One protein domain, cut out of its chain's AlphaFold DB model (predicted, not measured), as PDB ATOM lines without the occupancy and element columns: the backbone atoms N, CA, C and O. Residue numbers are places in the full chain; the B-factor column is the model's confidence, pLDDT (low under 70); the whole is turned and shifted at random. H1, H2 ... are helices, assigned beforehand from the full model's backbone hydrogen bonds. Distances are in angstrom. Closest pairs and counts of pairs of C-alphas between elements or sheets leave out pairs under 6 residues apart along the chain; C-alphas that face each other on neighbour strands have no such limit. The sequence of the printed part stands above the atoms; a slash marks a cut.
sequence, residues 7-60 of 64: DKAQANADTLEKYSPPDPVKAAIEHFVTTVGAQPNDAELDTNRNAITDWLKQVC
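Overview. This is residues 7 to 60 of the 64 residues of an uncharacterized protein of Mycolicibacterium sphagni (UniProt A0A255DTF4). Two helices lie side by side as a helical hairpin, H1 and H2, and the longest helix, H3, packs crosswise on H2 while staying apart from H1. H2 is the shared partner of the other two, and the centres of the three make a triangle. The printed part has 54 residues with three named helices, in the order H1, H2, H3, and no named strand; the class is all helix. The whole is compact, with a radius of gyration of the C-alphas of 10.4 A, and rounded, spanning 28 by 23 by 17 A.

Along the chain. H1 takes residues 7 to 17 and is 15.2 A long from first to last C-alpha; C-alpha 7 is at (258.932, 93.323, 127.278). H2 takes residues 23 to 34, is 16.4 A long, and begins with C-alpha 23 at (242.666, 93.735, 112.672). H3 takes residues 45 to 59, is 21.1 A long, and ends with C-alpha 59 at (234.936, 87.621, 123.866).

Arrangement. H1 and H2 form a helical hairpin and touch, their closest C-alphas being those of Ala 9 and Val 33, 4.9 A apart. Their lines stand at a shallow tilt of 10 degrees, and they run opposite ways. H2 and H3 touch, with the C-alphas of Ala 28 and Asn 48 the closest at 4.7 A. They run opposite ways at a steep tilt of 51 degrees. H1 and H3 are apart. In H1, H2 and H3 every O i to N i+4 pair is within hydrogen-bond range.

Size, cuts and confidence. The two C-alphas farthest apart are those of Lys 18 and Asn 41, at 28.6 A. The printed part has no cut. The link from H1 to H2, 5 residues, is tight; that from H2 to H3, 10 residues, is short. The mean pLDDT of the printed part is 92.6, and no printed residue is under 70.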
ATOM      1  N   ASP A   7     259.094  94.773 127.077       89.50
ATOM      2  CA  ASP A   7     258.932  93.323 127.278       89.50
ATOM      3  C   ASP A   7     257.572  92.957 127.888       89.50
ATOM      4  O   ASP A   7     256.922  91.999 127.474       89.50
ATOM      5  N   LYS A   8     257.104  93.742 128.868       90.12
ATOM      6  CA  LYS A   8     255.782  93.528 129.473       90.12
ATOM      7  C   LYS A   8     254.659  93.887 128.508       90.12
ATOM      8  O   LYS A   8     253.615  93.241 128.533       90.12
ATOM      9  N   ALA A   9     254.850  94.919 127.690       89.81
ATOM     10  CA  ALA A   9     253.873  95.300 126.681       89.81
ATOM     11  C   ALA A   9     253.738  94.199 125.615       89.81
ATOM     12  O   ALA A   9     252.616  93.799 125.311       89.81
ATOM     13  N   GLN A  10     254.860  93.631 125.162       91.81
ATOM     14  CA  GLN A  10     254.885  92.500 124.235       91.81
ATOM     15  C   GLN A  10     254.228  91.255 124.840       91.81
ATOM     16  O   GLN A  10     253.331  90.687 124.234       91.81
ATOM     17  N   ALA A  11     254.567  90.879 126.079       92.44
ATOM     18  CA  ALA A  11     253.950  89.721 126.734       92.44
ATOM     19  C   ALA A  11     252.418  89.860 126.890       92.44
ATOM     20  O   ALA A  11     251.673  88.876 126.800       92.44
ATOM     21  N   ASN A  12     251.935  91.088 127.115       90.06
ATOM     22  CA  ASN A  12     250.505  91.381 127.127       90.06
ATOM     23  C   ASN A  12     249.893  91.227 125.726       90.06
ATOM     24  O   ASN A  12     248.833  90.612 125.607       90.06
ATOM     25  N   ALA A  13     250.556  91.737 124.683       92.25
ATOM     26  CA  ALA A  13     250.121  91.577 123.296       92.25
ATOM     27  C   ALA A  13     250.047  90.099 122.889       92.25
ATOM     28  O   ALA A  13     248.980  89.647 122.484       92.25
ATOM     29  N   ASP A  14     251.099  89.318 123.146       93.62
ATOM     30  CA  ASP A  14     251.154  87.876 122.865       93.62
ATOM     31  C   ASP A  14     250.014  87.110 123.559       93.62
ATOM     32  O   ASP A  14     249.505  86.102 123.064       93.62
ATOM     33  N   THR A  15     249.600  87.567 124.744       91.81
ATOM     34  CA  THR A  15     248.466  86.978 125.464       91.81
ATOM     35  C   THR A  15     247.143  87.285 124.770       91.81
ATOM     36  O   THR A  15     246.300  86.395 124.669       91.81
ATOM     37  N   LEU A  16     246.957  88.515 124.288       91.12
ATOM     38  CA  LEU A  16     245.749  88.922 123.570       91.12
ATOM     39  C   LEU A  16     245.670  88.286 122.176       91.12
ATOM     40  O   LEU A  16     244.586  87.870 121.770       91.12
ATOM     41  N   GLU A  17     246.796  88.123 121.481       91.38
ATOM     42  CA  GLU A  17     246.860  87.491 120.156       91.38
ATOM     43  C   GLU A  17     246.334  86.051 120.142       91.38
ATOM     44  O   GLU A  17     245.714  85.631 119.163       91.38
ATOM     45  N   LYS A  18     246.480  85.309 121.250       92.94
ATOM     46  CA  LYS A  18     245.929  83.946 121.401       92.94
ATOM     47  C   LYS A  18     244.414  83.880 121.213       92.94
ATOM     48  O   LYS A  18     243.890  82.819 120.886       92.94
ATOM     49  N   TYR A  19     243.717  84.998 121.397       91.62
ATOM     50  CA  TYR A  19     242.269  85.103 121.218       91.62
ATOM     51  C   TYR A  19     241.869  85.567 119.813       91.62
ATOM     52  O   TYR A  19     240.695  85.836 119.578       91.62
ATOM     53  N   SER A  20     242.825  85.643 118.877       92.81
ATOM     54  CA  SER A  20     242.603  86.048 117.482       92.81
ATOM     55  C   SER A  20     241.808  87.360 117.352       92.81
ATOM     56  O   SER A  20     240.732  87.369 116.750       92.81
ATOM     57  N   PRO A  21     242.307  88.475 117.926       94.38
ATOM     58  CA  PRO A  21     241.666  89.778 117.791       94.38
ATOM     59  C   PRO A  21     241.499  90.165 116.311       94.38
ATOM     60  O   PRO A  21     242.364  89.838 115.491       94.38
ATOM     61  N   PRO A  22     240.418  90.876 115.948       95.44
ATOM     62  CA  PRO A  22     240.265  91.420 114.601       95.44
ATOM     63  C   PRO A  22     241.300  92.527 114.342       95.44
ATOM     64  O   PRO A  22     241.811  93.142 115.280       95.44
ATOM     65  N   ASP A  23     241.580  92.823 113.073       94.69
ATOM     66  CA  ASP A  23     242.666  93.735 112.672       94.69
ATOM     67  C   ASP A  23     242.637  95.124 113.347       94.69
ATOM     68  O   ASP A  23     243.691  95.570 113.803       94.69
ATOM     69  N   PRO A  24     241.478  95.792 113.535       92.50
ATOM     70  CA  PRO A  24     241.440  97.073 114.249       92.50
ATOM     71  C   PRO A  24     241.891  96.971 115.713       92.50
ATOM     72  O   PRO A  24     242.464  97.905 116.264       92.50
ATOM     73  N   VAL A  25     241.646  95.825 116.353       95.75
ATOM     74  CA  VAL A  25     242.045  95.572 117.742       95.75
ATOM     75  C   VAL A  25     243.523  95.207 117.815       95.75
ATOM     76  O   VAL A  25     244.202  95.649 118.737       95.75
ATOM     77  N   LYS A  26     244.043  94.456 116.834       95.25
ATOM     78  CA  LYS A  26     245.488  94.201 116.705       95.25
ATOM     79  C   LYS A  26     246.270  95.502 116.575       95.25
ATOM     80  O   LYS A  26     247.188  95.714 117.357       95.25
ATOM     81  N   ALA A  27     245.838  96.405 115.696       95.94
ATOM     82  CA  ALA A  27     246.472  97.712 115.530       95.94
ATOM     83  C   ALA A  27     246.497  98.513 116.847       95.94
ATOM     84  O   ALA A  27     247.528  99.064 117.226       95.94
ATOM     85  N   ALA A  28     245.392  98.511 117.602       95.50
ATOM     86  CA  ALA A  28     245.333  99.150 118.918       95.50
ATOM     87  C   ALA A  28     246.274  98.496 119.952       95.50
ATOM     88  O   ALA A  28     246.848  99.182 120.801       95.50
ATOM     89  N   ILE A  29     246.436  97.169 119.904       94.31
ATOM     90  CA  ILE A  29     247.372  96.438 120.767       94.31
ATOM     91  C   ILE A  29     248.818  96.791 120.406       94.31
ATOM     92  O   ILE A  29     249.583  97.148 121.299       94.31
ATOM     93  N   GLU A  30     249.176  96.745 119.122       94.50
ATOM     94  CA  GLU A  30     250.510  97.079 118.600       94.50
ATOM     95  C   GLU A  30     250.911  98.527 118.913       94.50
ATOM     96  O   GLU A  30     252.050  98.790 119.317       94.50
ATOM     97  N   HIS A  31     249.962  99.463 118.816       95.12
ATOM     98  CA  HIS A  31     250.162 100.847 119.243       95.12
ATOM     99  C   HIS A  31     250.603 100.912 120.704       95.12
ATOM    100  O   HIS A  31     251.646 101.482 121.026       95.12
ATOM    101  N   PHE A  32     249.872 100.229 121.587       93.44
ATOM    102  CA  PHE A  32     250.219 100.172 123.000       93.44
ATOM    103  C   PHE A  32     251.483  99.359 123.301       93.44
ATOM    104  O   PHE A  32     252.088  99.579 124.347       93.44
ATOM    105  N   VAL A  33     251.930  98.446 122.438       93.38
ATOM    106  CA  VAL A  33     253.280  97.866 122.564       93.38
ATOM    107  C   VAL A  33     254.334  98.943 122.317       93.38
ATOM    108  O   VAL A  33     255.262  99.098 123.113       93.38
ATOM    109  N   THR A  34     254.142  99.733 121.261       92.94
ATOM    110  CA  THR A  34     255.066 100.790 120.830       92.94
ATOM    111  C   THR A  34     255.181 101.915 121.860       92.94
ATOM    112  O   THR A  34     256.282 102.384 122.147       92.94
ATOM    113  N   THR A  35     254.071 102.312 122.484       93.81
ATOM    114  CA  THR A  35     254.042 103.342 123.540       93.81
ATOM    115  C   THR A  35     254.363 102.796 124.934       93.81
ATOM    116  O   THR A  35     254.289 103.530 125.923       93.81
ATOM    117  N   VAL A  36     254.715 101.510 125.054       91.44
ATOM    118  CA  VAL A  36     254.991 100.850 126.340       91.44
ATOM    119  C   VAL A  36     253.781 100.927 127.288       91.44
ATOM    120  O   VAL A  36     253.885 101.177 128.486       91.44
ATOM    121  N   GLY A  37     252.592 100.705 126.744       88.69
ATOM    122  CA  GLY A  37     251.310 100.704 127.436       88.69
ATOM    123  C   GLY A  37     250.455 101.934 127.140       88.69
ATOM    124  O   GLY A  37     250.795 102.795 126.337       88.69
ATOM    125  N   ALA A  38     249.312 101.999 127.815       88.25
ATOM    126  CA  ALA A  38     248.351 103.090 127.704       88.25
ATOM    127  C   ALA A  38     248.878 104.355 128.412       88.25
ATOM    128  O   ALA A  38     248.631 104.547 129.605       88.25
ATOM    129  N   GLN A  39     249.642 105.182 127.692       89.25
ATOM    130  CA  GLN A  39     250.261 106.391 128.241       89.25
ATOM    131  C   GLN A  39     249.235 107.533 128.372       89.25
ATOM    132  O   GLN A  39     248.444 107.738 127.456       89.25
ATOM    133  N   PRO A  40     249.244 108.330 129.459       88.12
ATOM    134  CA  PRO A  40     248.267 109.411 129.657       88.12
ATOM    135  C   PRO A  40     248.327 110.547 128.624       88.12
ATOM    136  O   PRO A  40     247.374 111.304 128.492       88.12
ATOM    137  N   ASN A  41     249.461 110.708 127.943       90.62
ATOM    138  CA  ASN A  41     249.701 111.735 126.928       90.62
ATOM    139  C   ASN A  41     249.528 111.217 125.489       90.62
ATOM    140  O   ASN A  41     249.837 111.943 124.545       90.62
ATOM    141  N   ASP A  42     249.078 109.976 125.321       91.69
ATOM    142  CA  ASP A  42     248.797 109.386 124.020       91.69
ATOM    143  C   ASP A  42     247.463 109.919 123.480       91.69
ATOM    144  O   ASP A  42     246.411 109.751 124.098       91.69
ATOM    145  N   ALA A  43     247.504 110.574 122.319       93.88
ATOM    146  CA  ALA A  43     246.322 111.150 121.681       93.88
ATOM    147  C   ALA A  43     245.310 110.083 121.230       93.88
ATOM    148  O   ALA A  43     244.122 110.377 121.095       93.88
ATOM    149  N   GLU A  44     245.766 108.848 121.016       93.19
ATOM    150  CA  GLU A  44     244.945 107.724 120.562       93.19
ATOM    151  C   GLU A  44     244.530 106.803 121.720       93.19
ATOM    152  O   GLU A  44     243.869 105.784 121.498       93.19
ATOM    153  N   LEU A  45     244.860 107.181 122.965       93.19
ATOM    154  CA  LEU A  45     244.607 106.405 124.180       93.19
ATOM    155  C   LEU A  45     243.165 105.905 124.266       93.19
ATOM    156  O   LEU A  45     242.932 104.702 124.405       93.19
ATOM    157  N   ASP A  46     242.197 106.821 124.212       94.56
ATOM    158  CA  ASP A  46     240.790 106.479 124.413       94.56
ATOM    159  C   ASP A  46     240.254 105.632 123.259       94.56
ATOM    160  O   ASP A  46     239.571 104.636 123.494       94.56
ATOM    161  N   THR A  47     240.620 105.964 122.020       95.44
ATOM    162  CA  THR A  47     240.225 105.207 120.825       95.44
ATOM    163  C   THR A  47     240.725 103.764 120.895       95.44
ATOM    164  O   THR A  47     239.926 102.826 120.814       95.44
ATOM    165  N   ASN A  48     242.024 103.572 121.130       95.25
ATOM    166  CA  ASN A  48     242.648 102.250 121.191       95.25
ATOM    167  C   ASN A  48     242.164 101.450 122.407       95.25
ATOM    168  O   ASN A  48     241.897 100.248 122.317       95.25
ATOM    169  N   ARG A  49     241.977 102.109 123.557       93.19
ATOM    170  CA  ARG A  49     241.431 101.466 124.759       93.19
ATOM    171  C   ARG A  49     239.989 101.013 124.553       93.19
ATOM    172  O   ARG A  49     239.654  99.906 124.985       93.19
ATOM    173  N   ASN A  50     239.151 101.834 123.925       94.56
ATOM    174  CA  ASN A  50     237.753 101.496 123.668       94.56
ATOM    175  C   ASN A  50     237.644 100.336 122.678       94.56
ATOM    176  O   ASN A  50     236.938  99.376 122.973       94.56
ATOM    177  N   ALA A  51     238.430 100.343 121.594       95.38
ATOM    178  CA  ALA A  51     238.476  99.237 120.635       95.38
ATOM    179  C   ALA A  51     238.798  97.891 121.311       95.38
ATOM    180  O   ALA A  51     238.085  96.904 121.115       95.38
ATOM    181  N   ILE A  52     239.825  97.858 122.170       93.38
ATOM    182  CA  ILE A  52     240.187  96.650 122.926       93.38
ATOM    183  C   ILE A  52     239.092  96.285 123.936       93.38
ATOM    184  O   ILE A  52     238.754  95.113 124.076       93.38
ATOM    185  N   THR A  53     238.522  97.264 124.642       92.62
ATOM    186  CA  THR A  53     237.491  97.022 125.666       92.62
ATOM    187  C   THR A  53     236.218  96.441 125.063       92.62
ATOM    188  O   THR A  53     235.667  95.482 125.601       92.62
ATOM    189  N   ASP A  54     235.748  96.994 123.949       93.88
ATOM    190  CA  ASP A  54     234.525  96.537 123.296       93.88
ATOM    191  C   ASP A  54     234.702  95.149 122.684       93.88
ATOM    192  O   ASP A  54     233.803  94.313 122.792       93.88
ATOM    193  N   TRP A  55     235.884  94.854 122.144       94.31
ATOM    194  CA  TRP A  55     236.235  93.495 121.746       94.31
ATOM    195  C   TRP A  55     236.274  92.532 122.938       94.31
ATOM    196  O   TRP A  55     235.655  91.469 122.888       94.31
ATOM    197  N   LEU A  56     236.923  92.905 124.044       91.94
ATOM    198  CA  LEU A  56     236.974  92.060 125.238       91.94
ATOM    199  C   LEU A  56     235.576  91.773 125.801       91.94
ATOM    200  O   LEU A  56     235.338  90.657 126.245       91.94
ATOM    201  N   LYS A  57     234.625  92.713 125.737       91.75
ATOM    202  CA  LYS A  57     233.223  92.453 126.124       91.75
ATOM    203  C   LYS A  57     232.536  91.423 125.222       91.75
ATOM    204  O   LYS A  57     231.693  90.671 125.700       91.75
ATOM    205  N   GLN A  58     232.888  91.372 123.936       90.19
ATOM    206  CA  GLN A  58     232.359  90.366 123.007       90.19
ATOM    207  C   GLN A  58     232.936  88.974 123.298       90.19
ATOM    208  O   GLN A  58     232.205  87.986 123.263       90.19
ATOM    209  N   VAL A  59     234.235  88.894 123.607       89.38
ATOM    210  CA  VAL A  59     234.936  87.621 123.866       89.38
ATOM    211  C   VAL A  59     234.737  87.127 125.304       89.38
ATOM    212  O   VAL A  59     234.773  85.926 125.567       89.38
ATOM    213  N   CYS A  60     234.495  88.033 126.251       87.06
ATOM    214  CA  CYS A  60     234.288  87.742 127.666       87.06
ATOM    215  C   CYS A  60     232.913  88.265 128.123       87.06
ATOM    216  O   CYS A  60     232.831  89.353 128.690       87.06
TER     217      CYS A  60